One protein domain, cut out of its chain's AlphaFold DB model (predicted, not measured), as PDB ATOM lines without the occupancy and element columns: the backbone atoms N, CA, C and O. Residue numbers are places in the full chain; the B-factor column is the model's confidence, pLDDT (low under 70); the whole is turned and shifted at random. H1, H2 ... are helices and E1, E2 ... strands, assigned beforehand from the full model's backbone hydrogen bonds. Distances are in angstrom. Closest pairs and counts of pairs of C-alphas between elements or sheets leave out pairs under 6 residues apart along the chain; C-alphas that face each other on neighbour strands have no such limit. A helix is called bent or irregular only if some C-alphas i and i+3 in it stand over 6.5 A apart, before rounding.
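AT A GLANCE: This is residues 353 to 563 of the 594 residues of the protein "DUF4261 domain-containing protein" of Roseimicrobium sp. ORNL1 (UniProt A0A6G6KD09). A six-stranded sheet folded back on itself makes the core: E3 E4 E2 face E5 E6, with E1 as the hinge. H8 covers E2 and E1, H2 and H3 pack on other parts of the sheet, and H4 and H5 make a helical arm reaching away from the body, with residues 397 to 403 standing free at its tip. The printed part has 211 residues, with ten named helices and six named strands in the order H1 H2 H3 H4 H5 H6 E1 H7 E2 H8 H9 E3 E4 E5 E6 H10; its class is mixed. The sheet, E3 E4 E2 E1 E5 E6, is antiparallel throughout; the whole is compact by its radius of gyration of the C-alphas, 18.4 A, yet elongated, spanning 60 by 38 by 31 A.

IN THESE COORDINATES: Find C-alpha 353 at (-18.425, 61.895, 19.036), where H1, residues 353 to 360, begins. Next come H2, 363 to 373, H3, 377 to 387, H4, 390 to 398, H5, 401 to 416 and 20.3 A long, and H6, 419 to 431. E1, 433 to 442, is 22.3 A long and bends by 65 degrees at residue 439. After H7, 445 to 448, come E2, 453 to 461, 23.9 A, and H8, 466 to 483, 25.5 A, from C-alpha 466 at (-13.092, 60.960, 15.037). Then read H9, 493 to 499, E3, 509 to 511, E4, 522 to 530, 23.1 A, E5, 542 to 546, E6, 553 to 555, and H10, 558 to 562, ending at C-alpha 562 at (-10.267, 48.224, 29.952).

HOW THE PARTS SIT: Start at the strongly twisted sheet: N 510 and O 524 of the hairpin E3 and E4 are 2.9 A apart, N 456 and O 527 of E2 and E4 2.8 A, N 459 and O 438 of E2 and E1 2.8 A, N 435 and O 544 of E1 and E5 2.8 A, and N 545 and O 554 of the hairpin E5 and E6 2.8 A, each within hydrogen-bond range. E2, H8 H9 and E3 form a split strand-helix-strand unit, two strands running the same way with E4 between them; its crossover is left-handed. H8 is on the sheet at a height of 7.9 A, with its closest C-alphas to E1 at Val 440 and Ala 480, 4.9 A; H3 is on the opposite face, with a height of 9.5 A. H2, with a height of 9.1 A, touches H10, closest at the C-alphas of Ile 366 and Val 561, 5.4 A, and touches H6 only at their ends. H8 touches H1 with residues 466 to 470 and H9 with residues 479 to 483; H6 and H7 only graze the sheet. H4 and H5 are close but not clearly touching, at a shallow tilt of 23 degrees, opposite ways. Every O i to N i+4 pair is within hydrogen-bond range in H1, H2, H3, H4, H8, H9 and H10; H5 has 8 of 12 and H6 7 of 9, and H7 is too short for such a pair.

THE WHOLE: Look for the two C-alphas farthest apart at His 402 and Glu 491, 60.8 A. The printed part has no cut, and its one long link, E4 to E5, has 11 residues. H5 is irregular, only just, with C-alphas 413 and 416 6.7 A apart. The mean pLDDT of the printed part is 86.3, and residues 388 to 419 are under 70.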
ATOM      1  N   GLU A 353     -19.667  61.164  19.322       87.06
ATOM      2  CA  GLU A 353     -18.425  61.895  19.036       87.06
ATOM      3  C   GLU A 353     -17.561  62.038  20.297       87.06
ATOM      4  O   GLU A 353     -16.354  61.771  20.274       87.06
ATOM      5  N   LYS A 354     -18.178  62.413  21.424       90.44
ATOM      6  CA  LYS A 354     -17.499  62.541  22.717       90.44
ATOM      7  C   LYS A 354     -16.901  61.210  23.173       90.44
ATOM      8  O   LYS A 354     -15.729  61.184  23.562       90.44
ATOM      9  N   SER A 355     -17.673  60.125  23.105       87.06
ATOM     10  CA  SER A 355     -17.223  58.773  23.459       87.06
ATOM     11  C   SER A 355     -16.058  58.326  22.571       87.06
ATOM     12  O   SER A 355     -14.988  57.957  23.064       87.06
ATOM     13  N   VAL A 356     -16.201  58.455  21.249       85.50
ATOM     14  CA  VAL A 356     -15.168  58.096  20.269       85.50
ATOM     15  C   VAL A 356     -13.888  58.884  20.520       85.50
ATOM     16  O   VAL A 356     -12.802  58.309  20.532       85.50
ATOM     17  N   LYS A 357     -13.986  60.192  20.773       92.12
ATOM     18  CA  LYS A 357     -12.827  61.043  21.058       92.12
ATOM     19  C   LYS A 357     -12.085  60.606  22.318       92.12
ATOM     20  O   LYS A 357     -10.851  60.575  22.320       92.12
ATOM     21  N   GLU A 358     -12.811  60.243  23.373       94.19
ATOM     22  CA  GLU A 358     -12.213  59.712  24.597       94.19
ATOM     23  C   GLU A 358     -11.429  58.420  24.318       94.19
ATOM     24  O   GLU A 358     -10.281  58.277  24.748       94.19
ATOM     25  N   TRP A 359     -12.022  57.491  23.571       93.56
ATOM     26  CA  TRP A 359     -11.404  56.205  23.259       93.56
ATOM     27  C   TRP A 359     -10.247  56.311  22.267       93.56
ATOM     28  O   TRP A 359      -9.218  55.656  22.457       93.56
ATOM     29  N   MET A 360     -10.344  57.198  21.277       92.81
ATOM     30  CA  MET A 360      -9.238  57.521  20.375       92.81
ATOM     31  C   MET A 360      -8.037  58.098  21.124       92.81
ATOM     32  O   MET A 360      -6.901  57.741  20.815       92.81
ATOM     33  N   GLY A 361      -8.267  58.888  22.177       93.44
ATOM     34  CA  GLY A 361      -7.205  59.350  23.075       93.44
ATOM     35  C   GLY A 361      -6.488  58.226  23.838       93.44
ATOM     36  O   GLY A 361      -5.377  58.426  24.322       93.44
ATOM     37  N   LYS A 362      -7.085  57.029  23.927       96.62
ATOM     38  CA  LYS A 362      -6.525  55.846  24.608       96.62
ATOM     39  C   LYS A 362      -5.903  54.829  23.642       96.62
ATOM     40  O   LYS A 362      -5.483  53.762  24.086       96.62
ATOM     41  N   LYS A 363      -5.824  55.129  22.340       95.88
ATOM     42  CA  LYS A 363      -5.390  54.192  21.285       95.88
ATOM     43  C   LYS A 363      -4.029  53.543  21.568       95.88
ATOM     44  O   LYS A 363      -3.906  52.324  21.455       95.88
ATOM     45  N   ASP A 364      -3.037  54.327  21.989       96.38
ATOM     46  CA  ASP A 364      -1.689  53.820  22.282       96.38
ATOM     47  C   ASP A 364      -1.667  52.919  23.523       96.38
ATOM     48  O   ASP A 364      -1.087  51.836  23.494       96.38
ATOM     49  N   LEU A 365      -2.393  53.298  24.577       97.06
ATOM     50  CA  LEU A 365      -2.539  52.475  25.779       97.06
ATOM     51  C   LEU A 365      -3.233  51.138  25.470       97.06
ATOM     52  O   LEU A 365      -2.822  50.085  25.955       97.06
ATOM     53  N   ILE A 366      -4.283  51.162  24.643       96.94
ATOM     54  CA  ILE A 366      -4.974  49.947  24.190       96.94
ATOM     55  C   ILE A 366      -4.021  49.079  23.366       96.94
ATOM     56  O   ILE A 366      -4.004  47.861  23.539       96.94
ATOM     57  N   LYS A 367      -3.198  49.693  22.510       96.19
ATOM     58  CA  LYS A 367      -2.185  48.988  21.720       96.19
ATOM     59  C   LYS A 367      -1.170  48.287  22.618       96.19
ATOM     60  O   LYS A 367      -0.905  47.109  22.402       96.19
ATOM     61  N   GLU A 368      -0.641  48.961  23.635       95.69
ATOM     62  CA  GLU A 368       0.293  48.365  24.600       95.69
ATOM     63  C   GLU A 368      -0.314  47.149  25.310       95.69
ATOM     64  O   GLU A 368       0.297  46.079  25.343       95.69
ATOM     65  N   ARG A 369      -1.555  47.273  25.793       96.62
ATOM     66  CA  ARG A 369      -2.283  46.174  26.447       96.62
ATOM     67  C   ARG A 369      -2.557  45.015  25.494       96.62
ATOM     68  O   ARG A 369      -2.394  43.857  25.868       96.62
ATOM     69  N   ALA A 370      -2.937  45.309  24.250       95.06
ATOM     70  CA  ALA A 370      -3.140  44.293  23.223       95.06
ATOM     71  C   ALA A 370      -1.832  43.550  22.908       95.06
ATOM     72  O   ALA A 370      -1.836  42.326  22.797       95.06
ATOM     73  N   ILE A 371      -0.703  44.261  22.825       92.75
ATOM     74  CA  ILE A 371       0.631  43.676  22.632       92.75
ATOM     75  C   ILE A 371       1.005  42.747  23.787       92.75
ATOM     76  O   ILE A 371       1.537  41.661  23.551       92.75
ATOM     77  N   GLU A 372       0.750  43.163  25.027       93.50
ATOM     78  CA  GLU A 372       0.986  42.330  26.204       93.50
ATOM     79  C   GLU A 372       0.108  41.078  26.168       93.50
ATOM     80  O   GLU A 372       0.620  39.966  26.289       93.50
ATOM     81  N   TRP A 373      -1.186  41.242  25.887       93.94
ATOM     82  CA  TRP A 373      -2.136  40.142  25.757       93.94
ATOM     83  C   TRP A 373      -1.722  39.119  24.690       93.94
ATOM     84  O   TRP A 373      -1.747  37.919  24.973       93.94
ATOM     85  N   LEU A 374      -1.251  39.561  23.517       90.75
ATOM     86  CA  LEU A 374      -0.758  38.686  22.440       90.75
ATOM     87  C   LEU A 374       0.403  37.769  22.869       90.75
ATOM     88  O   LEU A 374       0.670  36.764  22.208       90.75
ATOM     89  N   ARG A 375       1.111  38.107  23.953       89.44
ATOM     90  CA  ARG A 375       2.225  37.317  24.504       89.44
ATOM     91  C   ARG A 375       1.795  36.333  25.594       89.44
ATOM     92  O   ARG A 375       2.639  35.594  26.091       89.44
ATOM     93  N   THR A 376       0.521  36.332  25.980       89.50
ATOM     94  CA  THR A 376      -0.013  35.474  27.046       89.50
ATOM     95  C   THR A 376      -0.594  34.166  26.508       89.50
ATOM     96  O   THR A 376      -1.062  34.093  25.370       89.50
ATOM     97  N   ASP A 377      -0.689  33.156  27.374       87.94
ATOM     98  CA  ASP A 377      -1.393  31.895  27.085       87.94
ATOM     99  C   ASP A 377      -2.889  32.114  26.781       87.94
ATOM    100  O   ASP A 377      -3.520  31.325  26.075       87.94
ATOM    101  N   ALA A 378      -3.472  33.211  27.280       86.50
ATOM    102  CA  ALA A 378      -4.854  33.573  26.987       86.50
ATOM    103  C   ALA A 378      -5.056  33.878  25.494       86.50
ATOM    104  O   ALA A 378      -6.087  33.500  24.933       86.50
ATOM    105  N   PHE A 379      -4.069  34.502  24.838       88.19
ATOM    106  CA  PHE A 379      -4.100  34.690  23.391       88.19
ATOM    107  C   PHE A 379      -3.906  33.373  22.638       88.19
ATOM    108  O   PHE A 379      -4.564  33.159  21.625       88.19
ATOM    109  N   GLU A 380      -3.062  32.459  23.124       82.62
ATOM    110  CA  GLU A 380      -2.918  31.145  22.482       82.62
ATOM    111  C   GLU A 380      -4.249  30.393  22.443       82.62
ATOM    112  O   GLU A 380      -4.627  29.857  21.402       82.62
ATOM    113  N   LYS A 381      -4.999  30.429  23.551       82.12
ATOM    114  CA  LYS A 381      -6.347  29.862  23.613       82.12
ATOM    115  C   LYS A 381      -7.315  30.585  22.672       82.12
ATOM    116  O   LYS A 381      -8.026  29.927  21.924       82.12
ATOM    117  N   TYR A 382      -7.303  31.922  22.673       83.62
ATOM    118  CA  TYR A 382      -8.090  32.745  21.745       83.62
ATOM    119  C   TYR A 382      -7.817  32.354  20.280       83.62
ATOM    120  O   TYR A 382      -8.741  32.162  19.494       83.62
ATOM    121  N   TYR A 383      -6.543  32.210  19.911       82.31
ATOM    122  CA  TYR A 383      -6.116  31.870  18.559       82.31
ATOM    123  C   TYR A 383      -6.555  30.459  18.158       82.31
ATOM    124  O   TYR A 383      -7.102  30.287  17.066       82.31
ATOM    125  N   ASP A 384      -6.324  29.472  19.032       79.06
ATOM    126  CA  ASP A 384      -6.708  28.079  18.799       79.06
ATOM    127  C   ASP A 384      -8.233  27.971  18.613       79.06
ATOM    128  O   ASP A 384      -8.686  27.351  17.651       79.06
ATOM    129  N   ASP A 385      -9.025  28.631  19.461       76.88
ATOM    130  CA  ASP A 385     -10.490  28.603  19.383       76.88
ATOM    131  C   ASP A 385     -11.033  29.300  18.116       76.88
ATOM    132  O   ASP A 385     -12.039  28.860  17.556       76.88
ATOM    133  N   ALA A 386     -10.368  30.356  17.630       76.25
ATOM    134  CA  ALA A 386     -10.790  31.098  16.438       76.25
ATOM    135  C   ALA A 386     -10.452  30.394  15.109       76.25
ATOM    136  O   ALA A 386     -11.136  30.618  14.111       76.25
ATOM    137  N   HIS A 387      -9.402  29.566  15.072       72.06
ATOM    138  CA  HIS A 387      -8.862  29.009  13.819       72.06
ATOM    139  C   HIS A 387      -8.909  27.477  13.736       72.06
ATOM    140  O   HIS A 387      -8.628  26.924  12.670       72.06
ATOM    141  N   VAL A 388      -9.250  26.769  14.821       68.62
ATOM    142  CA  VAL A 388      -9.368  25.303  14.830       68.62
ATOM    143  C   VAL A 388     -10.849  24.904  14.855       68.62
ATOM    144  O   VAL A 388     -11.518  25.081  15.873       68.62
ATOM    145  N   PRO A 389     -11.391  24.322  13.768       64.25
ATOM    146  CA  PRO A 389     -12.803  23.955  13.712       64.25
ATOM    147  C   PRO A 389     -13.213  22.974  14.826       64.25
ATOM    148  O   PRO A 389     -12.592  21.922  14.996       64.25
ATOM    149  N   ARG A 390     -14.311  23.256  15.548       61.88
ATOM    150  CA  ARG A 390     -14.818  22.387  16.637       61.88
ATOM    151  C   ARG A 390     -15.145  20.956  16.184       61.88
ATOM    152  O   ARG A 390     -14.953  20.024  16.959       61.88
ATOM    153  N   TRP A 391     -15.563  20.735  14.934       57.62
ATOM    154  CA  TRP A 391     -15.829  19.380  14.418       57.62
ATOM    155  C   TRP A 391     -14.577  18.491  14.401       57.62
ATOM    156  O   TRP A 391     -14.689  17.275  14.564       57.62
ATOM    157  N   LEU A 392     -13.383  19.090  14.296       58.16
ATOM    158  CA  LEU A 392     -12.125  18.363  14.441       58.16
ATOM    159  C   LEU A 392     -12.023  17.758  15.852       58.16
ATOM    160  O   LEU A 392     -11.624  16.605  15.992       58.16
ATOM    161  N   PHE A 393     -12.464  18.486  16.887       57.34
ATOM    162  CA  PHE A 393     -12.546  17.977  18.261       57.34
ATOM    163  C   PHE A 393     -13.591  16.862  18.414       57.34
ATOM    164  O   PHE A 393     -13.345  15.911  19.155       57.34
ATOM    165  N   CYS A 394     -14.710  16.917  17.686       54.56
ATOM    166  CA  CYS A 394     -15.719  15.850  17.697       54.56
ATOM    167  C   CYS A 394     -15.202  14.548  17.064       54.56
ATOM    168  O   CYS A 394     -15.403  13.474  17.626       54.56
ATOM    169  N   ILE A 395     -14.476  14.622  15.941       56.53
ATOM    170  CA  ILE A 395     -13.838  13.440  15.332       56.53
ATOM    171  C   ILE A 395     -12.772  12.855  16.269       56.53
ATOM    172  O   ILE A 395     -12.661  11.637  16.409       56.53
ATOM    173  N   ILE A 396     -12.027  13.721  16.960       54.53
ATOM    174  CA  ILE A 396     -11.039  13.321  17.966       54.53
ATOM    175  C   ILE A 396     -11.710  12.615  19.156       54.53
ATOM    176  O   ILE A 396     -11.180  11.621  19.636       54.53
ATOM    177  N   ALA A 397     -12.882  13.057  19.613       56.16
ATOM    178  CA  ALA A 397     -13.585  12.421  20.731       56.16
ATOM    179  C   ALA A 397     -14.095  10.995  20.419       56.16
ATOM    180  O   ALA A 397     -14.302  10.207  21.341       56.16
ATOM    181  N   ILE A 398     -14.278  10.650  19.137       63.50
ATOM    182  CA  ILE A 398     -14.812   9.351  18.688       63.50
ATOM    183  C   ILE A 398     -13.701   8.297  18.491       63.50
ATOM    184  O   ILE A 398     -13.948   7.094  18.599       63.50
ATOM    185  N   ILE A 399     -12.458   8.712  18.231       56.12
ATOM    186  CA  ILE A 399     -11.321   7.805  17.991       56.12
ATOM    187  C   ILE A 399     -10.621   7.487  19.334       56.12
ATOM    188  O   ILE A 399     -10.661   8.268  20.278       56.12
ATOM    189  N   LYS A 400     -10.010   6.302  19.500       59.88
ATOM    190  CA  LYS A 400      -9.483   5.863  20.812       59.88
ATOM    191  C   LYS A 400      -8.387   6.812  21.372       59.88
ATOM    192  O   LYS A 400      -7.417   7.082  20.661       59.88
ATOM    193  N   PRO A 401      -8.422   7.193  22.671       61.38
ATOM    194  CA  PRO A 401      -7.572   8.242  23.269       61.38
ATOM    195  C   PRO A 401      -6.043   8.086  23.139       61.38
ATOM    196  O   PRO A 401      -5.310   9.070  23.217       61.38
ATOM    197  N   HIS A 402      -5.535   6.862  22.967       62.84
ATOM    198  CA  HIS A 402      -4.096   6.565  22.990       62.84
ATOM    199  C   HIS A 402      -3.419   6.696  21.616       62.84
ATOM    200  O   HIS A 402      -2.275   7.133  21.569       62.84
ATOM    201  N   LEU A 403      -4.118   6.419  20.506       57.16
ATOM    202  CA  LEU A 403      -3.600   6.719  19.158       57.16
ATOM    203  C   LEU A 403      -3.624   8.228  18.857       57.16
ATOM    204  O   LEU A 403      -2.884   8.718  18.006       57.16
ATOM    205  N   ILE A 404      -4.469   8.970  19.575       56.47
ATOM    206  CA  ILE A 404      -4.731  10.388  19.340       56.47
ATOM    207  C   ILE A 404      -3.597  11.272  19.821       56.47
ATOM    208  O   ILE A 404      -3.297  12.234  19.136       56.47
ATOM    209  N   LYS A 405      -2.942  11.008  20.955       60.84
ATOM    210  CA  LYS A 405      -1.967  11.973  21.500       60.84
ATOM    211  C   LYS A 405      -0.813  12.262  20.534       60.84
ATOM    212  O   LYS A 405      -0.432  13.421  20.376       60.84
ATOM    213  N   GLU A 406      -0.307  11.241  19.843       63.62
ATOM    214  CA  GLU A 406       0.761  11.415  18.854       63.62
ATOM    215  C   GLU A 406       0.247  12.051  17.560       63.62
ATOM    216  O   GLU A 406       0.793  13.078  17.153       63.62
ATOM    217  N   LEU A 407      -0.846  11.532  16.981       59.88
ATOM    218  CA  LEU A 407      -1.444  12.038  15.735       59.88
ATOM    219  C   LEU A 407      -2.007  13.458  15.882       59.88
ATOM    220  O   LEU A 407      -1.827  14.278  14.991       59.88
ATOM    221  N   TYR A 408      -2.608  13.785  17.027       58.62
ATOM    222  CA  TYR A 408      -3.055  15.124  17.413       58.62
ATOM    223  C   TYR A 408      -1.871  16.065  17.587       58.62
ATOM    224  O   TYR A 408      -1.886  17.162  17.041       58.62
ATOM    225  N   SER A 409      -0.803  15.645  18.278       61.72
ATOM    226  CA  SER A 409       0.386  16.491  18.411       61.72
ATOM    227  C   SER A 409       1.085  16.732  17.067       61.72
ATOM    228  O   SER A 409       1.740  17.762  16.918       61.72
ATOM    229  N   HIS A 410       0.946  15.813  16.102       59.09
ATOM    230  CA  HIS A 410       1.471  15.936  14.741       59.09
ATOM    231  C   HIS A 410       0.553  16.770  13.829       59.09
ATOM    232  O   HIS A 410       1.035  17.664  13.144       59.09
ATOM    233  N   ALA A 411      -0.766  16.555  13.864       58.78
ATOM    234  CA  ALA A 411      -1.756  17.298  13.080       58.78
ATOM    235  C   ALA A 411      -1.919  18.745  13.578       58.78
ATOM    236  O   ALA A 411      -1.927  19.672  12.767       58.78
ATOM    237  N   LYS A 412      -1.933  18.961  14.904       57.22
ATOM    238  CA  LYS A 412      -1.876  20.295  15.526       57.22
ATOM    239  C   LYS A 412      -0.600  21.031  15.107       57.22
ATOM    240  O   LYS A 412      -0.673  22.206  14.766       57.22
ATOM    241  N   ARG A 413       0.549  20.334  15.042       56.62
ATOM    242  CA  ARG A 413       1.828  20.901  14.571       56.62
ATOM    243  C   ARG A 413       1.876  21.199  13.070       56.62
ATOM    244  O   ARG A 413       2.511  22.182  12.709       56.62
ATOM    245  N   ASN A 414       1.242  20.390  12.219       56.12
ATOM    246  CA  ASN A 414       1.436  20.474  10.765       56.12
ATOM    247  C   ASN A 414       0.327  21.219  10.003       56.12
ATOM    248  O   ASN A 414       0.620  21.770   8.949       56.12
ATOM    249  N   ILE A 415      -0.919  21.246  10.495       55.34
ATOM    250  CA  ILE A 415      -2.064  21.761   9.716       55.34
ATOM    251  C   ILE A 415      -2.536  23.139  10.214       55.34
ATOM    252  O   ILE A 415      -2.824  24.007   9.397       55.34
ATOM    253  N   PHE A 416      -2.546  23.386  11.531       54.09
ATOM    254  CA  PHE A 416      -3.120  24.618  12.113       54.09
ATOM    255  C   PHE A 416      -2.118  25.478  12.904       54.09
ATOM    256  O   PHE A 416      -2.301  26.687  13.036       54.09
ATOM    257  N   HIS A 417      -0.987  24.909  13.339       53.12
ATOM    258  CA  HIS A 417       0.224  25.665  13.679       53.12
ATOM    259  C   HIS A 417       1.100  25.849  12.448       53.12
ATOM    260  O   HIS A 417       2.288  25.512  12.440       53.12
ATOM    261  N   SER A 418       0.552  26.460  11.404       58.28
ATOM    262  CA  SER A 418       1.437  27.206  10.531       58.28
ATOM    263  C   SER A 418       2.132  28.225  11.438       58.28
ATOM    264  O   SER A 418       1.537  29.231  11.817       58.28
ATOM    265  N   ARG A 419       3.376  27.937  11.858       68.94
ATOM    266  CA  ARG A 419       4.217  28.881  12.612       68.94
ATOM    267  C   ARG A 419       4.166  30.244  11.943       68.94
ATOM    268  O   ARG A 419       4.184  31.242  12.633       68.94
ATOM    269  N   LYS A 420       4.013  30.250  10.615       77.94
ATOM    270  CA  LYS A 420       3.770  31.425   9.796       77.94
ATOM    271  C   LYS A 420       2.491  32.173  10.183       77.94
ATOM    272  O   LYS A 420       2.613  33.355  10.399       77.94
ATOM    273  N   VAL A 421       1.319  31.548  10.334       75.31
ATOM    274  CA  VAL A 421       0.080  32.263  10.731       75.31
ATOM    275  C   VAL A 421       0.163  32.820  12.151       75.31
ATOM    276  O   VAL A 421      -0.117  33.998  12.353       75.31
ATOM    277  N   LYS A 422       0.629  32.017  13.118       75.50
ATOM    278  CA  LYS A 422       0.869  32.513  14.483       75.50
ATOM    279  C   LYS A 422       1.892  33.649  14.476       75.50
ATOM    280  O   LYS A 422       1.675  34.657  15.135       75.50
ATOM    281  N   GLN A 423       2.970  33.515  13.701       84.38
ATOM    282  CA  GLN A 423       3.957  34.574  13.520       84.38
ATOM    283  C   GLN A 423       3.325  35.813  12.885       84.38
ATOM    284  O   GLN A 423       3.568  36.897  13.383       84.38
ATOM    285  N   THR A 424       2.445  35.680  11.889       84.56
ATOM    286  CA  THR A 424       1.725  36.816  11.297       84.56
ATOM    287  C   THR A 424       0.840  37.525  12.330       84.56
ATOM    288  O   THR A 424       0.768  38.751  12.336       84.56
ATOM    289  N   CYS A 425       0.185  36.788  13.234       81.69
ATOM    290  CA  CYS A 425      -0.554  37.391  14.343       81.69
ATOM    291  C   CYS A 425       0.377  38.034  15.380       81.69
ATOM    292  O   CYS A 425       0.069  39.108  15.879       81.69
ATOM    293  N   LEU A 426       1.530  37.436  15.685       83.06
ATOM    294  CA  LEU A 426       2.538  38.050  16.558       83.06
ATOM    295  C   LEU A 426       3.180  39.284  15.916       83.06
ATOM    296  O   LEU A 426       3.536  40.225  16.621       83.06
ATOM    297  N   ASP A 427       3.268  39.338  14.589       90.69
ATOM    298  CA  ASP A 427       3.737  40.513  13.867       90.69
ATOM    299  C   ASP A 427       2.772  41.695  14.077       90.69
ATOM    300  O   ASP A 427       3.229  42.840  14.069       90.69
ATOM    301  N   LEU A 428       1.479  41.457  14.375       89.38
ATOM    302  CA  LEU A 428       0.557  42.520  14.811       89.38
ATOM    303  C   LEU A 428       1.044  43.208  16.087       89.38
ATOM    304  O   LEU A 428       0.838  44.405  16.245       89.38
ATOM    305  N   ALA A 429       1.742  42.495  16.974       86.44
ATOM    306  CA  ALA A 429       2.276  43.096  18.188       86.44
ATOM    307  C   ALA A 429       3.361  44.151  17.896       86.44
ATOM    308  O   ALA A 429       3.644  45.013  18.719       86.44
ATOM    309  N   THR A 430       4.001  44.079  16.728       88.94
ATOM    310  CA  THR A 430       5.077  45.008  16.346       88.94
ATOM    311  C   THR A 430       4.610  46.048  15.338       88.94
ATOM    312  O   THR A 430       4.998  47.210  15.420       88.94
ATOM    313  N   ARG A 431       3.761  45.638  14.394       95.12
ATOM    314  CA  ARG A 431       3.367  46.434  13.227       95.12
ATOM    315  C   ARG A 431       1.889  46.789  13.207       95.12
ATOM    316  O   ARG A 431       1.498  47.608  12.389       95.12
ATOM    317  N   GLY A 432       1.082  46.163  14.056       95.31
ATOM    318  CA  GLY A 432      -0.356  46.361  14.081       95.31
ATOM    319  C   GLY A 432      -0.747  47.741  14.595       95.31
ATOM    320  O   GLY A 432      -0.037  48.381  15.381       95.31
ATOM    321  N   GLU A 433      -1.914  48.182  14.162       97.19
ATOM    322  CA  GLU A 433      -2.558  49.411  14.597       97.19
ATOM    323  C   GLU A 433      -3.907  49.077  15.215       97.19
ATOM    324  O   GLU A 433      -4.628  48.213  14.720       97.19
ATOM    325  N   VAL A 434      -4.248  49.749  16.310       97.62
ATOM    326  CA  VAL A 434      -5.589  49.634  16.885       97.62
ATOM    327  C   VAL A 434      -6.542  50.394  15.980       97.62
ATOM    328  O   VAL A 434      -6.289  51.555  15.676       97.62
ATOM    329  N   TRP A 435      -7.606  49.753  15.528       98.00
ATOM    330  CA  TRP A 435      -8.700  50.406  14.829       98.00
ATOM    331  C   TRP A 435      -9.974  50.227  15.649       98.00
ATOM    332  O   TRP A 435     -10.200  49.173  16.243       98.00
ATOM    333  N   PHE A 436     -10.809  51.254  15.663       97.25
ATOM    334  CA  PHE A 436     -12.197  51.168  16.077       97.25
ATOM    335  C   PHE A 436     -13.029  50.962  14.812       97.25
ATOM    336  O   PHE A 436     -12.860  51.690  13.829       97.25
ATOM    337  N   VAL A 437     -13.853  49.915  14.808       97.88
ATOM    338  CA  VAL A 437     -14.652  49.511  13.646       97.88
ATOM    339  C   VAL A 437     -16.116  49.364  14.030       97.88
ATOM    340  O   VAL A 437     -16.425  48.967  15.153       97.88
ATOM    341  N   SER A 438     -17.010  49.648  13.096       96.44
ATOM    342  CA  SER A 438     -18.446  49.426  13.253       96.44
ATOM    343  C   SER A 438     -18.822  48.056  12.699       96.44
ATOM    344  O   SER A 438     -18.209  47.562  11.749       96.44
ATOM    345  N   SER A 439     -19.802  47.405  13.318       95.81
ATOM    346  CA  SER A 439     -20.337  46.140  12.813       95.81
ATOM    347  C   SER A 439     -21.224  46.409  11.602       95.81
ATOM    348  O   SER A 439     -22.071  47.285  11.674       95.81
ATOM    349  N   VAL A 440     -21.058  45.637  10.528       93.81
ATOM    350  CA  VAL A 440     -21.968  45.644   9.370       93.81
ATOM    351  C   VAL A 440     -22.860  44.408   9.427       93.81
ATOM    352  O   VAL A 440     -24.074  44.508   9.528       93.81
ATOM    353  N   ILE A 441     -22.246  43.221   9.460       88.94
ATOM    354  CA  ILE A 441     -22.946  41.941   9.621       88.94
ATOM    355  C   ILE A 441     -22.396  41.277  10.875       88.94
ATOM    356  O   ILE A 441     -21.222  40.905  10.915       88.94
ATOM    357  N   ALA A 442     -23.240  41.080  11.884       84.81
ATOM    358  CA  ALA A 442     -22.901  40.300  13.066       84.81
ATOM    359  C   ALA A 442     -23.912  39.175  13.270       84.81
ATOM    360  O   ALA A 442     -25.124  39.378  13.257       84.81
ATOM    361  N   ASN A 443     -23.406  37.968  13.508       77.38
ATOM    362  CA  ASN A 443     -24.259  36.823  13.775       77.38
ATOM    363  C   ASN A 443     -25.000  37.008  15.114       77.38
ATOM    364  O   ASN A 443     -24.371  37.146  16.167       77.38
ATOM    365  N   SER A 444     -26.335  36.945  15.093       76.94
ATOM    366  CA  SER A 444     -27.182  37.089  16.287       76.94
ATOM    367  C   SER A 444     -26.877  36.057  17.387       76.94
ATOM    368  O   SER A 444     -27.138  36.301  18.569       76.94
ATOM    369  N   GLN A 445     -26.245  34.928  17.038       73.56
ATOM    370  CA  GLN A 445     -25.770  33.921  17.990       73.56
ATOM    371  C   GLN A 445     -24.621  34.414  18.882       73.56
ATOM    372  O   GLN A 445     -24.422  33.828  19.943       73.56
ATOM    373  N   LEU A 446     -23.918  35.510  18.551       80.94
ATOM    374  CA  LEU A 446     -22.867  36.082  19.414       80.94
ATOM    375  C   LEU A 446     -23.380  36.371  20.833       80.94
ATOM    376  O   LEU A 446     -22.632  36.243  21.799       80.94
ATOM    377  N   ARG A 447     -24.669  36.708  20.974       76.69
ATOM    378  CA  ARG A 447     -25.311  36.929  22.279       76.69
ATOM    379  C   ARG A 447     -25.698  35.626  22.988       76.69
ATOM    380  O   ARG A 447     -25.660  35.568  24.212       76.69
ATOM    381  N   ARG A 448     -26.077  34.591  22.232       73.38
ATOM    382  CA  ARG A 448     -26.579  33.309  22.766       73.38
ATOM    383  C   ARG A 448     -25.452  32.364  23.164       73.38
ATOM    384  O   ARG A 448     -25.548  31.676  24.174       73.38
ATOM    385  N   THR A 449     -24.376  32.357  22.389       82.00
ATOM    386  CA  THR A 449     -23.190  31.530  22.608       82.00
ATOM    387  C   THR A 449     -21.961  32.434  22.686       82.00
ATOM    388  O   THR A 449     -21.159  32.467  21.750       82.00
ATOM    389  N   PRO A 450     -21.815  33.216  23.774       85.62
ATOM    390  CA  PRO A 450     -20.790  34.253  23.865       85.62
ATOM    391  C   PRO A 450     -19.360  33.700  23.874       85.62
ATOM    392  O   PRO A 450     -18.424  34.458  23.656       85.62
ATOM    393  N   ASP A 451     -19.174  32.398  24.099       84.81
ATOM    394  CA  ASP A 451     -17.886  31.701  24.030       84.81
ATOM    395  C   ASP A 451     -17.491  31.267  22.605       84.81
ATOM    396  O   ASP A 451     -16.378  30.780  22.403       84.81
ATOM    397  N   GLN A 452     -18.386  31.398  21.620       84.50
ATOM    398  CA  GLN A 452     -18.146  30.953  20.247       84.50
ATOM    399  C   GLN A 452     -17.637  32.082  19.357       84.50
ATOM    400  O   GLN A 452     -18.116  33.215  19.428       84.50
ATOM    401  N   TYR A 453     -16.691  31.736  18.482       88.00
ATOM    402  CA  TYR A 453     -16.283  32.597  17.382       88.00
ATOM    403  C   TYR A 453     -17.275  32.475  16.243       88.00
ATOM    404  O   TYR A 453     -17.514  31.376  15.739       88.00
ATOM    405  N   LEU A 454     -17.812  33.608  15.819       90.38
ATOM    406  CA  LEU A 454     -18.739  33.678  14.704       90.38
ATOM    407  C   LEU A 454     -18.205  34.666  13.663       90.38
ATOM    408  O   LEU A 454     -17.617  35.685  14.042       90.38
ATOM    409  N   PRO A 455     -18.365  34.357  12.366       92.94
ATOM    410  CA  PRO A 455     -17.964  35.264  11.306       92.94
ATOM    411  C   PRO A 455     -18.790  36.547  11.378       92.94
ATOM    412  O   PRO A 455     -19.982  36.524  11.699       92.94
ATOM    413  N   ALA A 456     -18.132  37.657  11.082       95.38
ATOM    414  CA  ALA A 456     -18.721  38.977  11.017       95.38
ATOM    415  C   ALA A 456     -18.038  39.808   9.928       95.38
ATOM    416  O   ALA A 456     -16.867  39.588   9.595       95.38
ATOM    417  N   LEU A 457     -18.768  40.794   9.422       96.94
ATOM    418  CA  LEU A 457     -18.241  41.861   8.586       96.94
ATOM    419  C   LEU A 457     -18.207  43.143   9.413       96.94
ATOM    420  O   LEU A 457     -19.220  43.540   9.985       96.94
ATOM    421  N   VAL A 458     -17.047  43.790   9.463       97.69
ATOM    422  CA  VAL A 458     -16.857  45.076  10.147       97.69
ATOM    423  C   VAL A 458     -16.298  46.116   9.184       97.69
ATOM    424  O   VAL A 458     -15.605  45.769   8.228       97.69
ATOM    425  N   LEU A 459     -16.560  47.394   9.444       98.12
ATOM    426  CA  LEU A 459     -16.100  48.517   8.633       98.12
ATOM    427  C   LEU A 459     -15.300  49.505   9.483       98.12
ATOM    428  O   LEU A 459     -15.702  49.857  10.588       98.12
ATOM    429  N   GLY A 460     -14.167  49.980   8.967       97.62
ATOM    430  CA  GLY A 460     -13.407  51.054   9.609       97.62
ATOM    431  C   GLY A 460     -12.638  51.921   8.623       97.62
ATOM    432  O   GLY A 460     -12.200  51.439   7.574       97.62
ATOM    433  N   ALA A 461     -12.451  53.190   8.987       97.81
ATOM    434  CA  ALA A 461     -11.624  54.144   8.252       97.81
ATOM    435  C   ALA A 461     -10.130  53.951   8.543       97.81
ATOM    436  O   ALA A 461      -9.746  53.642   9.668       97.81
ATOM    437  N   GLU A 462      -9.262  54.174   7.560       97.44
ATOM    438  CA  GLU A 462      -7.813  53.992   7.722       97.44
ATOM    439  C   GLU A 462      -7.158  55.038   8.632       97.44
ATOM    440  O   GLU A 462      -6.319  54.710   9.466       97.44
ATOM    441  N   SER A 463      -7.566  56.296   8.495       96.25
ATOM    442  CA  SER A 463      -7.012  57.439   9.230       96.25
ATOM    443  C   SER A 463      -7.337  57.412  10.725       96.25
ATOM    444  O   SER A 463      -6.585  57.978  11.522       96.25
ATOM    445  N   GLN A 464      -8.434  56.746  11.112       95.62
ATOM    446  CA  GLN A 464      -8.889  56.615  12.499       95.62
ATOM    447  C   GLN A 464      -8.965  57.972  13.225       95.62
ATOM    448  O   GLN A 464      -8.613  58.071  14.401       95.62
ATOM    449  N   THR A 465      -9.397  59.024  12.519       95.94
ATOM    450  CA  THR A 465      -9.817  60.291  13.134       95.94
ATOM    451  C   THR A 465     -11.270  60.173  13.587       95.94
ATOM    452  O   THR A 465     -12.013  59.342  13.064       95.94
ATOM    453  N   THR A 466     -11.705  61.001  14.543       91.94
ATOM    454  CA  THR A 466     -13.092  60.960  15.037       91.94
ATOM    455  C   THR A 466     -14.090  61.147  13.895       91.94
ATOM    456  O   THR A 466     -15.014  60.355  13.767       91.94
ATOM    457  N   GLN A 467     -13.851  62.122  13.017       93.12
ATOM    458  CA  GLN A 467     -14.702  62.390  11.857       93.12
ATOM    459  C   GLN A 467     -14.754  61.201  10.888       93.12
ATOM    460  O   GLN A 467     -15.837  60.793  10.473       93.12
ATOM    461  N   ASP A 468     -13.602  60.619  10.557       96.00
ATOM    462  CA  ASP A 468     -13.538  59.513   9.599       96.00
ATOM    463  C   ASP A 468     -14.149  58.227  10.171       96.00
ATOM    464  O   ASP A 468     -14.769  57.457   9.441       96.00
ATOM    465  N   PHE A 469     -14.022  58.002  11.484       94.81
ATOM    466  CA  PHE A 469     -14.723  56.920  12.170       94.81
ATOM    467  C   PHE A 469     -16.241  57.117  12.123       94.81
ATOM    468  O   PHE A 469     -16.950  56.180  11.776       94.81
ATOM    469  N   MET A 470     -16.737  58.320  12.428       92.25
ATOM    470  CA  MET A 470     -18.175  58.613  12.386       92.25
ATOM    471  C   MET A 470     -18.743  58.389  10.983       92.25
ATOM    472  O   MET A 470     -19.796  57.777  10.833       92.25
ATOM    473  N   LEU A 471     -18.014  58.808   9.945       93.94
ATOM    474  CA  LEU A 471     -18.425  58.552   8.570       93.94
ATOM    475  C   LEU A 471     -18.406  57.056   8.236       93.94
ATOM    476  O   LEU A 471     -19.356  56.552   7.645       93.94
ATOM    477  N   ALA A 472     -17.362  56.328   8.645       95.69
ATOM    478  CA  ALA A 472     -17.321  54.879   8.484       95.69
ATOM    479  C   ALA A 472     -18.475  54.186   9.225       95.69
ATOM    480  O   ALA A 472     -19.000  53.205   8.719       95.69
ATOM    481  N   HIS A 473     -18.895  54.691  10.384       93.94
ATOM    482  CA  HIS A 473     -20.042  54.155  11.107       93.94
ATOM    483  C   HIS A 473     -21.349  54.357  10.337       93.94
ATOM    484  O   HIS A 473     -22.082  53.390  10.166       93.94
ATOM    485  N   ILE A 474     -21.596  55.555   9.799       91.62
ATOM    486  CA  ILE A 474     -22.774  55.829   8.957       91.62
ATOM    487  C   ILE A 474     -22.797  54.889   7.744       91.62
ATOM    488  O   ILE A 474     -23.808  54.253   7.468       91.62
ATOM    489  N   VAL A 475     -21.659  54.730   7.062       95.75
ATOM    490  CA  VAL A 475     -21.550  53.817   5.914       95.75
ATOM    491  C   VAL A 475     -21.751  52.357   6.340       95.75
ATOM    492  O   VAL A 475     -22.292  51.569   5.571       95.75
ATOM    493  N   ALA A 476     -21.359  51.979   7.561       96.31
ATOM    494  CA  ALA A 476     -21.584  50.632   8.082       96.31
ATOM    495  C   ALA A 476     -23.078  50.343   8.267       96.31
ATOM    496  O   ALA A 476     -23.522  49.267   7.875       96.31
ATOM    497  N   GLU A 477     -23.832  51.304   8.807       91.19
ATOM    498  CA  GLU A 477     -25.291  51.211   8.948       91.19
ATOM    499  C   GLU A 477     -25.970  51.124   7.575       91.19
ATOM    500  O   GLU A 477     -26.808  50.256   7.363       91.19
ATOM    501  N   MET A 478     -25.538  51.930   6.596       93.00
ATOM    502  CA  MET A 478     -26.045  51.847   5.217       93.00
ATOM    503  C   MET A 478     -25.760  50.481   4.578       93.00
ATOM    504  O   MET A 478     -26.625  49.888   3.942       93.00
ATOM    505  N   MET A 479     -24.544  49.951   4.752       96.44
ATOM    506  CA  MET A 479     -24.190  48.616   4.265       96.44
ATOM    507  C   MET A 479     -25.009  47.519   4.958       96.44
ATOM    508  O   MET A 479     -25.355  46.529   4.314       96.44
ATOM    509  N   ALA A 480     -25.306  47.676   6.250       91.00
ATOM    510  CA  ALA A 480     -26.150  46.751   6.996       91.00
ATOM    511  C   ALA A 480     -27.603  46.796   6.496       91.00
ATOM    512  O   ALA A 480     -28.191  45.740   6.290       91.00
ATOM    513  N   ASP A 481     -28.146  47.985   6.235       86.75
ATOM    514  CA  ASP A 481     -29.497  48.172   5.698       86.75
ATOM    515  C   ASP A 481     -29.654  47.552   4.300       86.75
ATOM    516  O   ASP A 481     -30.559  46.747   4.080       86.75
ATOM    517  N   ILE A 482     -28.692  47.805   3.398       91.00
ATOM    518  CA  ILE A 482     -28.628  47.170   2.069       91.00
ATOM    519  C   ILE A 482     -28.604  45.641   2.200       91.00
ATOM    520  O   ILE A 482     -29.333  44.941   1.505       91.00
ATOM    521  N   TYR A 483     -27.788  45.107   3.111       90.38
ATOM    522  CA  TYR A 483     -27.704  43.664   3.342       90.38
ATOM    523  C   TYR A 483     -28.998  43.058   3.898       90.38
ATOM    524  O   TYR A 483     -29.296  41.897   3.627       90.38
ATOM    525  N   MET A 484     -29.763  43.832   4.667       83.56
ATOM    526  CA  MET A 484     -31.056  43.432   5.223       83.56
ATOM    527  C   MET A 484     -32.231  43.696   4.267       83.56
ATOM    528  O   MET A 484     -33.375  43.542   4.683       83.56
ATOM    529  N   GLY A 485     -31.973  44.119   3.023       86.62
ATOM    530  CA  GLY A 485     -33.014  44.413   2.034       86.62
ATOM    531  C   GLY A 485     -33.823  45.684   2.320       86.62
ATOM    532  O   GLY A 485     -34.883  45.874   1.729       86.62
ATOM    533  N   GLY A 486     -33.349  46.564   3.212       77.31
ATOM    534  CA  GLY A 486     -34.059  47.779   3.639       77.31
ATOM    535  C   GLY A 486     -34.187  48.869   2.565       77.31
ATOM    536  O   GLY A 486     -35.006  49.779   2.700       77.31
ATOM    537  N   GLY A 487     -33.443  48.754   1.462       70.81
ATOM    538  CA  GLY A 487     -33.418  49.722   0.365       70.81
ATOM    539  C   GLY A 487     -31.992  50.141   0.006       70.81
ATOM    540  O   GLY A 487     -31.023  49.471   0.346       70.81
ATOM    541  N   GLY A 488     -31.841  51.231  -0.753       79.94
ATOM    542  CA  GLY A 488     -30.531  51.841  -1.030       79.94
ATOM    543  C   GLY A 488     -29.693  51.208  -2.148       79.94
ATOM    544  O   GLY A 488     -28.747  51.845  -2.602       79.94
ATOM    545  N   GLU A 489     -30.038  50.029  -2.682       87.31
ATOM    546  CA  GLU A 489     -29.270  49.407  -3.784       87.31
ATOM    547  C   GLU A 489     -29.176  50.292  -5.037       87.31
ATOM    548  O   GLU A 489     -28.144  50.338  -5.704       87.31
ATOM    549  N   GLY A 490     -30.253  51.018  -5.356       90.94
ATOM    550  CA  GLY A 490     -30.275  51.946  -6.486       90.94
ATOM    551  C   GLY A 490     -29.453  53.218  -6.253       90.94
ATOM    552  O   GLY A 490     -28.942  53.795  -7.212       90.94
ATOM    553  N   GLU A 491     -29.320  53.644  -4.995       93.31
ATOM    554  CA  GLU A 491     -28.593  54.857  -4.600       93.31
ATOM    555  C   GLU A 491     -27.099  54.579  -4.395       93.31
ATOM    556  O   GLU A 491     -26.265  55.403  -4.768       93.31
ATOM    557  N   HIS A 492     -26.770  53.383  -3.895       95.56
ATOM    558  CA  HIS A 492     -25.421  52.935  -3.550       95.56
ATOM    559  C   HIS A 492     -25.069  51.596  -4.227       95.56
ATOM    560  O   HIS A 492     -24.745  50.608  -3.552       95.56
ATOM    561  N   PRO A 493     -25.096  51.514  -5.573       95.62
ATOM    562  CA  PRO A 493     -24.960  50.252  -6.303       95.62
ATOM    563  C   PRO A 493     -23.623  49.548  -6.050       95.62
ATOM    564  O   PRO A 493     -23.534  48.323  -6.136       95.62
ATOM    565  N   LYS A 494     -22.570  50.298  -5.707       96.31
ATOM    566  CA  LYS A 494     -21.254  49.717  -5.413       96.31
ATOM    567  C   LYS A 494     -21.158  49.165  -3.992       96.31
ATOM    568  O   LYS A 494     -20.423  48.203  -3.773       96.31
ATOM    569  N   LEU A 495     -21.899  49.736  -3.037       96.56
ATOM    570  CA  LEU A 495     -22.066  49.116  -1.721       96.56
ATOM    571  C   LEU A 495     -22.886  47.831  -1.849       96.56
ATOM    572  O   LEU A 495     -22.484  46.816  -1.293       96.56
ATOM    573  N   ALA A 496     -23.957  47.836  -2.646       95.81
ATOM    574  CA  ALA A 496     -24.746  46.635  -2.925       95.81
ATOM    575  C   ALA A 496     -23.907  45.520  -3.573       95.81
ATOM    576  O   ALA A 496     -23.917  44.382  -3.105       95.81
ATOM    577  N   GLU A 497     -23.082  45.848  -4.575       96.00
ATOM    578  CA  GLU A 497     -22.134  44.890  -5.161       96.00
ATOM    579  C   GLU A 497     -21.184  44.320  -4.096       96.00
ATOM    580  O   GLU A 497     -20.969  43.107  -4.033       96.00
ATOM    581  N   LEU A 498     -20.655  45.166  -3.209       95.00
ATOM    582  CA  LEU A 498     -19.790  44.731  -2.116       95.00
ATOM    583  C   LEU A 498     -20.518  43.786  -1.138       95.00
ATOM    584  O   LEU A 498     -19.919  42.803  -0.686       95.00
ATOM    585  N   MET A 499     -21.791  44.059  -0.844       95.69
ATOM    586  CA  MET A 499     -22.630  43.295   0.088       95.69
ATOM    587  C   MET A 499     -23.222  42.014  -0.504       95.69
ATOM    588  O   MET A 499     -23.563  41.113   0.255       95.69
ATOM    589  N   SER A 500     -23.225  41.860  -1.830       91.81
ATOM    590  CA  SER A 500     -23.671  40.634  -2.517       91.81
ATOM    591  C   SER A 500     -22.840  39.377  -2.197       91.81
ATOM    592  O   SER A 500     -23.203  38.270  -2.587       91.81
ATOM    593  N   THR A 501     -21.708  39.535  -1.499       88.12
ATOM    594  CA  THR A 501     -20.811  38.440  -1.105       88.12
ATOM    595  C   THR A 501     -20.703  38.341   0.419       88.12
ATOM    596  O   THR A 501     -19.880  39.013   1.052       88.12
ATOM    597  N   ASP A 502     -21.512  37.461   1.002       85.06
ATOM    598  CA  ASP A 502     -21.616  37.220   2.449       85.06
ATOM    599  C   ASP A 502     -20.690  36.098   2.959       85.06
ATOM    600  O   ASP A 502     -20.497  35.936   4.167       85.06
ATOM    601  N   GLU A 503     -20.053  35.353   2.051       87.38
ATOM    602  CA  GLU A 503     -19.103  34.302   2.408       87.38
ATOM    603  C   GLU A 503     -17.922  34.860   3.211       87.38
ATOM    604  O   GLU A 503     -17.226  35.783   2.783       87.38
ATOM    605  N   TYR A 504     -17.652  34.261   4.371       89.62
ATOM    606  CA  TYR A 504     -16.504  34.622   5.194       89.62
ATOM    607  C   TYR A 504     -15.192  34.151   4.558       89.62
ATOM    608  O   TYR A 504     -14.974  32.955   4.347       89.62
ATOM    609  N   HIS A 505     -14.253  35.078   4.380       88.81
ATOM    610  CA  HIS A 505     -12.880  34.768   4.001       88.81
ATOM    611  C   HIS A 505     -11.895  35.352   5.012       88.81
ATOM    612  O   HIS A 505     -11.793  36.564   5.186       88.81
ATOM    613  N   ALA A 506     -11.099  34.485   5.640       85.50
ATOM    614  CA  ALA A 506     -10.112  34.906   6.628       85.50
ATOM    615  C   ALA A 506      -9.181  36.003   6.080       85.50
ATOM    616  O   ALA A 506      -8.517  35.827   5.056       85.50
ATOM    617  N   TRP A 507      -9.131  37.130   6.800       88.00
ATOM    618  CA  TRP A 507      -8.316  38.312   6.485       88.00
ATOM    619  C   TRP A 507      -8.667  39.001   5.162       88.00
ATOM    620  O   TRP A 507      -7.865  39.781   4.635       88.00
ATOM    621  N   ARG A 508      -9.856  38.736   4.608       94.00
ATOM    622  CA  ARG A 508     -10.361  39.493   3.467       94.00
ATOM    623  C   ARG A 508     -10.614  40.929   3.906       94.00
ATOM    624  O   ARG A 508     -11.306  41.195   4.884       94.00
ATOM    625  N   ARG A 509     -10.021  41.846   3.150       95.81
ATOM    626  CA  ARG A 509     -10.173  43.290   3.288       95.81
ATOM    627  C   ARG A 509     -10.533  43.849   1.922       95.81
ATOM    628  O   ARG A 509      -9.814  43.600   0.952       95.81
ATOM    629  N   ARG A 510     -11.632  44.590   1.862       96.88
ATOM    630  CA  ARG A 510     -12.171  45.199   0.647       96.88
ATOM    631  C   ARG A 510     -12.249  46.702   0.869       96.88
ATOM    632  O   ARG A 510     -12.743  47.135   1.903       96.88
ATOM    633  N   GLU A 511     -11.679  47.474  -0.044       97.62
ATOM    634  CA  GLU A 511     -11.777  48.933   0.007       97.62
ATOM    635  C   GLU A 511     -13.198  49.327  -0.392       97.62
ATOM    636  O   GLU A 511     -13.726  48.818  -1.382       97.62
ATOM    637  N   VAL A 512     -13.825  50.174   0.418       97.75
ATOM    638  CA  VAL A 512     -15.144  50.720   0.107       97.75
ATOM    639  C   VAL A 512     -14.961  51.839  -0.925       97.75
ATOM    640  O   VAL A 512     -14.011  52.615  -0.789       97.75
ATOM    641  N   PRO A 513     -15.809  51.925  -1.965       97.44
ATOM    642  CA  PRO A 513     -15.684  52.955  -2.993       97.44
ATOM    643  C   PRO A 513     -15.629  54.367  -2.392       97.44
ATOM    644  O   PRO A 513     -16.406  54.714  -1.500       97.44
ATOM    645  N   ALA A 514     -14.700  55.189  -2.883       96.19
ATOM    646  CA  ALA A 514     -14.432  56.522  -2.339       96.19
ATOM    647  C   ALA A 514     -15.643  57.461  -2.494       96.19
ATOM    648  O   ALA A 514     -15.919  58.301  -1.643       96.19
ATOM    649  N   GLU A 515     -16.386  57.293  -3.580       96.38
ATOM    650  CA  GLU A 515     -17.624  57.996  -3.895       96.38
ATOM    651  C   GLU A 515     -18.759  57.708  -2.900       96.38
ATOM    652  O   GLU A 515     -19.569  58.595  -2.662       96.38
ATOM    653  N   GLU A 516     -18.766  56.534  -2.261       94.69
ATOM    654  CA  GLU A 516     -19.766  56.136  -1.251       94.69
ATOM    655  C   GLU A 516     -19.335  56.518   0.176       94.69
ATOM    656  O   GLU A 516     -20.034  56.276   1.154       94.69
ATOM    657  N   THR A 517     -18.136  57.083   0.315       95.25
ATOM    658  CA  THR A 517     -17.480  57.384   1.597       95.25
ATOM    659  C   THR A 517     -16.965  58.822   1.643       95.25
ATOM    660  O   THR A 517     -16.089  59.143   2.441       95.25
ATOM    661  N   ASN A 518     -17.466  59.707   0.773       94.00
ATOM    662  CA  ASN A 518     -17.030  61.106   0.651       94.00
ATOM    663  C   ASN A 518     -15.496  61.281   0.593       94.00
ATOM    664  O   ASN A 518     -14.937  62.237   1.129       94.00
ATOM    665  N   GLY A 519     -14.804  60.341  -0.054       96.50
ATOM    666  CA  GLY A 519     -13.349  60.327  -0.205       96.50
ATOM    667  C   GLY A 519     -12.569  59.734   0.975       96.50
ATOM    668  O   GLY A 519     -11.343  59.625   0.881       96.50
ATOM    669  N   VAL A 520     -13.229  59.333   2.068       97.00
ATOM    670  CA  VAL A 520     -12.573  58.679   3.208       97.00
ATOM    671  C   VAL A 520     -12.240  57.235   2.855       97.00
ATOM    672  O   VAL A 520     -13.090  56.449   2.453       97.00
ATOM    673  N   ARG A 521     -10.978  56.849   3.042       97.94
ATOM    674  CA  ARG A 521     -10.544  55.473   2.777       97.94
ATOM    675  C   ARG A 521     -11.055  54.529   3.862       97.94
ATOM    676  O   ARG A 521     -10.473  54.446   4.947       97.94
ATOM    677  N   CYS A 522     -12.116  53.798   3.544       98.06
ATOM    678  CA  CYS A 522     -12.730  52.804   4.417       98.06
ATOM    679  C   CYS A 522     -12.478  51.377   3.921       98.06
ATOM    680  O   CYS A 522     -12.342  51.118   2.725       98.06
ATOM    681  N   PHE A 523     -12.438  50.430   4.857       98.25
ATOM    682  CA  PHE A 523     -12.198  49.022   4.562       98.25
ATOM    683  C   PHE A 523     -13.221  48.116   5.240       98.25
ATOM    684  O   PHE A 523     -13.266  48.055   6.470       98.25
ATOM    685  N   ALA A 524     -13.973  47.358   4.440       97.88
ATOM    686  CA  ALA A 524     -14.809  46.264   4.918       97.88
ATOM    687  C   ALA A 524     -13.923  45.032   5.158       97.88
ATOM    688  O   ALA A 524     -13.153  44.623   4.279       97.88
ATOM    689  N   MET A 525     -13.979  44.467   6.359       97.75
ATOM    690  CA  MET A 525     -13.063  43.429   6.826       97.75
ATOM    691  C   MET A 525     -13.833  42.248   7.398       97.75
ATOM    692  O   MET A 525     -14.667  42.406   8.288       97.75
ATOM    693  N   ASP A 526     -13.494  41.056   6.924       95.69
ATOM    694  CA  ASP A 526     -14.039  39.813   7.449       95.69
ATOM    695  C   ASP A 526     -13.254  39.412   8.704       95.69
ATOM    696  O   ASP A 526     -12.036  39.191   8.663       95.69
ATOM    697  N   ILE A 527     -13.950  39.291   9.832       94.50
ATOM    698  CA  ILE A 527     -13.353  38.988  11.134       94.50
ATOM    699  C   ILE A 527     -14.162  37.917  11.870       94.50
ATOM    700  O   ILE A 527     -15.369  37.798  11.697       94.50
ATOM    701  N   MET A 528     -13.492  37.120  12.702       93.12
ATOM    702  CA  MET A 528     -14.172  36.273  13.683       93.12
ATOM    703  C   MET A 528     -14.338  37.065  14.980       93.12
ATOM    704  O   MET A 528     -13.337  37.466  15.579       93.12
ATOM    705  N   LEU A 529     -15.579  37.269  15.421       94.56
ATOM    706  CA  LEU A 529     -15.893  37.912  16.699       94.56
ATOM    707  C   LEU A 529     -16.266  36.867  17.747       94.56
ATOM    708  O   LEU A 529     -16.845  35.835  17.412       94.56
ATOM    709  N   ARG A 530     -15.982  37.160  19.017       93.56
ATOM    710  CA  ARG A 530     -16.436  36.377  20.171       93.56
ATOM    711  C   ARG A 530     -17.278  37.252  21.094       93.56
ATOM    712  O   ARG A 530     -16.869  38.360  21.440       93.56
ATOM    713  N   GLY A 531     -18.456  36.764  21.483       91.44
ATOM    714  CA  GLY A 531     -19.455  37.551  22.217       91.44
ATOM    715  C   GLY A 531     -18.991  38.037  23.594       91.44
ATOM    716  O   GLY A 531     -19.257  39.173  23.961       91.44
ATOM    717  N   ASP A 532     -18.242  37.225  24.341       91.75
ATOM    718  CA  ASP A 532     -17.663  37.590  25.648       91.75
ATOM    719  C   ASP A 532     -16.471  38.574  25.555       91.75
ATOM    720  O   ASP A 532     -15.983  39.063  26.574       91.75
ATOM    721  N   CYS A 533     -15.984  38.837  24.339       94.12
ATOM    722  CA  CYS A 533     -14.935  39.801  24.030       94.12
ATOM    723  C   CYS A 533     -15.509  41.115  23.493       94.12
ATOM    724  O   CYS A 533     -14.742  42.061  23.299       94.12
ATOM    725  N   MET A 534     -16.823  41.170  23.246       94.69
ATOM    726  CA  MET A 534     -17.501  42.355  22.737       94.69
ATOM    727  C   MET A 534     -17.527  43.474  23.783       94.69
ATOM    728  O   MET A 534     -17.640  43.198  24.983       94.69
ATOM    729  N   PRO A 535     -17.455  44.734  23.337       94.56
ATOM    730  CA  PRO A 535     -17.782  45.857  24.193       94.56
ATOM    731  C   PRO A 535     -19.256  45.831  24.630       94.56
ATOM    732  O   PRO A 535     -20.084  45.154  24.009       94.56
ATOM    733  N   PRO A 536     -19.601  46.588  25.685       91.50
ATOM    734  CA  PRO A 536     -20.971  46.960  25.993       91.50
ATOM    735  C   PRO A 536     -21.697  47.528  24.754       91.50
ATOM    736  O   PRO A 536     -21.064  48.221  23.953       91.50
ATOM    737  N   PRO A 537     -23.000  47.243  24.560       83.62
ATOM    738  CA  PRO A 537     -23.739  47.670  23.365       83.62
ATOM    739  C   PRO A 537     -23.715  49.182  23.091       83.62
ATOM    740  O   PRO A 537     -23.708  49.590  21.938       83.62
ATOM    741  N   ASP A 538     -23.651  49.993  24.143       81.00
ATOM    742  CA  ASP A 538     -23.586  51.462  24.143       81.00
ATOM    743  C   ASP A 538     -22.225  52.025  23.697       81.00
ATOM    744  O   ASP A 538     -22.089  53.219  23.454       81.00
ATOM    745  N   THR A 539     -21.201  51.181  23.547       88.69
ATOM    746  CA  THR A 539     -19.872  51.641  23.112       88.69
ATOM    747  C   THR A 539     -19.862  52.088  21.643       88.69
ATOM    748  O   THR A 539     -19.054  52.934  21.276       88.69
ATOM    749  N   GLY A 540     -20.732  51.527  20.792       85.19
ATOM    750  CA  GLY A 540     -20.875  51.931  19.382       85.19
ATOM    751  C   GLY A 540     -19.735  51.514  18.435       85.19
ATOM    752  O   GLY A 540     -19.788  51.794  17.242       85.19
ATOM    753  N   PHE A 541     -18.699  50.823  18.922       94.69
ATOM    754  CA  PHE A 541     -17.587  50.334  18.100       94.69
ATOM    755  C   PHE A 541     -16.991  49.043  18.656       94.69
ATOM    756  O   PHE A 541     -17.162  48.722  19.826       94.69
ATOM    757  N   ILE A 542     -16.218  48.333  17.836       97.00
ATOM    758  CA  ILE A 542     -15.440  47.149  18.203       97.00
ATOM    759  C   ILE A 542     -13.950  47.493  18.055       97.00
ATOM    760  O   ILE A 542     -13.521  47.899  16.975       97.00
ATOM    761  N   PRO A 543     -13.123  47.345  19.101       97.44
ATOM    762  CA  PRO A 543     -11.685  47.544  18.986       97.44
ATOM    763  C   PRO A 543     -11.021  46.312  18.361       97.44
ATOM    764  O   PRO A 543     -11.172  45.182  18.832       97.44
ATOM    765  N   VAL A 544     -10.248  46.533  17.304       97.56
ATOM    766  CA  VAL A 544      -9.516  45.490  16.577       97.56
ATOM    767  C   VAL A 544      -8.057  45.896  16.385       97.56
ATOM    768  O   VAL A 544      -7.722  47.075  16.329       97.56
ATOM    769  N   LEU A 545      -7.168  44.916  16.282       97.19
ATOM    770  CA  LEU A 545      -5.772  45.109  15.915       97.19
ATOM    771  C   LEU A 545      -5.595  44.716  14.447       97.19
ATOM    772  O   LEU A 545      -5.866  43.579  14.063       97.19
ATOM    773  N   VAL A 546      -5.149  45.670  13.638       96.62
ATOM    774  CA  VAL A 546      -5.117  45.591  12.178       96.62
ATOM    775  C   VAL A 546      -3.680  45.626  11.686       96.62
ATOM    776  O   VAL A 546      -2.911  46.508  12.062       96.62
ATOM    777  N   MET A 547      -3.310  44.699  10.803       96.12
ATOM    778  CA  MET A 547      -2.038  44.780  10.086       96.12
ATOM    779  C   MET A 547      -2.117  45.847   8.979       96.12
ATOM    780  O   MET A 547      -3.026  45.775   8.147       96.12
ATOM    781  N   PRO A 548      -1.156  46.785   8.886       93.00
ATOM    782  CA  PRO A 548      -1.080  47.709   7.760       93.00
ATOM    783  C   PRO A 548      -1.010  46.973   6.414       93.00
ATOM    784  O   PRO A 548      -0.250  46.014   6.247       93.00
ATOM    785  N   GLY A 549      -1.791  47.438   5.436       90.62
ATOM    786  CA  GLY A 549      -1.921  46.798   4.126       90.62
ATOM    787  C   GLY A 549      -2.781  45.529   4.157       90.62
ATOM    788  O   GLY A 549      -3.903  45.540   4.669       90.62
ATOM    789  N   LYS A 550      -2.271  44.445   3.553       86.62
ATOM    790  CA  LYS A 550      -2.914  43.121   3.552       86.62
ATOM    791  C   LYS A 550      -2.367  42.292   4.711       86.62
ATOM    792  O   LYS A 550      -1.169  42.014   4.755       86.62
ATOM    793  N   GLY A 551      -3.234  41.864   5.617       90.00
ATOM    794  CA  GLY A 551      -2.838  41.029   6.742       90.00
ATOM    795  C   GLY A 551      -3.979  40.771   7.720       90.00
ATOM    796  O   GLY A 551      -5.124  41.114   7.427       90.00
ATOM    797  N   PRO A 552      -3.678  40.137   8.863       92.19
ATOM    798  CA  PRO A 552      -4.692  39.736   9.819       92.19
ATOM    799  C   PRO A 552      -5.350  40.935  10.501       92.19
ATOM    800  O   PRO A 552      -4.735  41.985  10.701       92.19
ATOM    801  N   VAL A 553      -6.597  40.712  10.902       94.50
ATOM    802  CA  VAL A 553      -7.379  41.583  11.774       94.50
ATOM    803  C   VAL A 553      -7.855  40.731  12.942       94.50
ATOM    804  O   VAL A 553      -8.382  39.638  12.731       94.50
ATOM    805  N   VAL A 554      -7.623  41.190  14.171       94.00
ATOM    806  CA  VAL A 554      -7.941  40.430  15.389       94.00
ATOM    807  C   VAL A 554      -8.733  41.304  16.349       94.00
ATOM    808  O   VAL A 554      -8.320  42.420  16.642       94.00
ATOM    809  N   GLN A 555      -9.855  40.796  16.861       96.31
ATOM    810  CA  GLN A 555     -10.626  41.474  17.903       96.31
ATOM    811  C   GLN A 555      -9.774  41.609  19.168       96.31
ATOM    812  O   GLN A 555      -9.174  40.635  19.626       96.31
ATOM    813  N   ILE A 556      -9.732  42.810  19.740       96.75
ATOM    814  CA  ILE A 556      -9.108  43.044  21.042       96.75
ATOM    815  C   ILE A 556     -10.189  42.788  22.099       96.75
ATOM    816  O   ILE A 556     -11.209  43.480  22.084       96.75
ATOM    817  N   PRO A 557     -10.015  41.821  23.016       96.56
ATOM    818  CA  PRO A 557     -11.024  41.557  24.031       96.56
ATOM    819  C   PRO A 557     -11.298  42.785  24.895       96.56
ATOM    820  O   PRO A 557     -10.366  43.451  25.345       96.56
ATOM    821  N   TRP A 558     -12.567  43.051  25.194       96.56
ATOM    822  CA  TRP A 558     -12.943  44.255  25.933       96.56
ATOM    823  C   TRP A 558     -12.255  44.402  27.301       96.56
ATOM    824  O   TRP A 558     -11.836  45.493  27.677       96.56
ATOM    825  N   HIS A 559     -12.025  43.299  28.020       95.31
ATOM    826  CA  HIS A 559     -11.271  43.342  29.275       95.31
ATOM    827  C   HIS A 559      -9.823  43.831  29.077       95.31
ATOM    828  O   HIS A 559      -9.315  44.579  29.908       95.31
ATOM    829  N   VAL A 560      -9.175  43.502  27.951       96.69
ATOM    830  CA  VAL A 560      -7.837  44.015  27.595       96.69
ATOM    831  C   VAL A 560      -7.901  45.515  27.325       96.69
ATOM    832  O   VAL A 560      -7.055  46.262  27.806       96.69
ATOM    833  N   VAL A 561      -8.938  45.977  26.624       96.62
ATOM    834  CA  VAL A 561      -9.176  47.405  26.356       96.62
ATOM    835  C   VAL A 561      -9.314  48.180  27.669       96.62
ATOM    836  O   VAL A 561      -8.667  49.211  27.855       96.62
ATOM    837  N   GLN A 562     -10.069  47.636  28.625       96.00
ATOM    838  CA  GLN A 562     -10.267  48.224  29.952       96.00
ATOM    839  C   GLN A 562      -9.044  48.090  30.875       96.00
ATOM    840  O   GLN A 562      -8.908  48.867  31.820       96.00
ATOM    841  N   GLY A 563      -8.118  47.168  30.595       95.19
ATOM    842  CA  GLY A 563      -7.050  46.799  31.530       95.19
ATOM    843  C   GLY A 563      -7.572  46.000  32.729       95.19
ATOM    844  O   GLY A 563      -6.978  46.029  33.804       95.19
TER     845      GLY A 563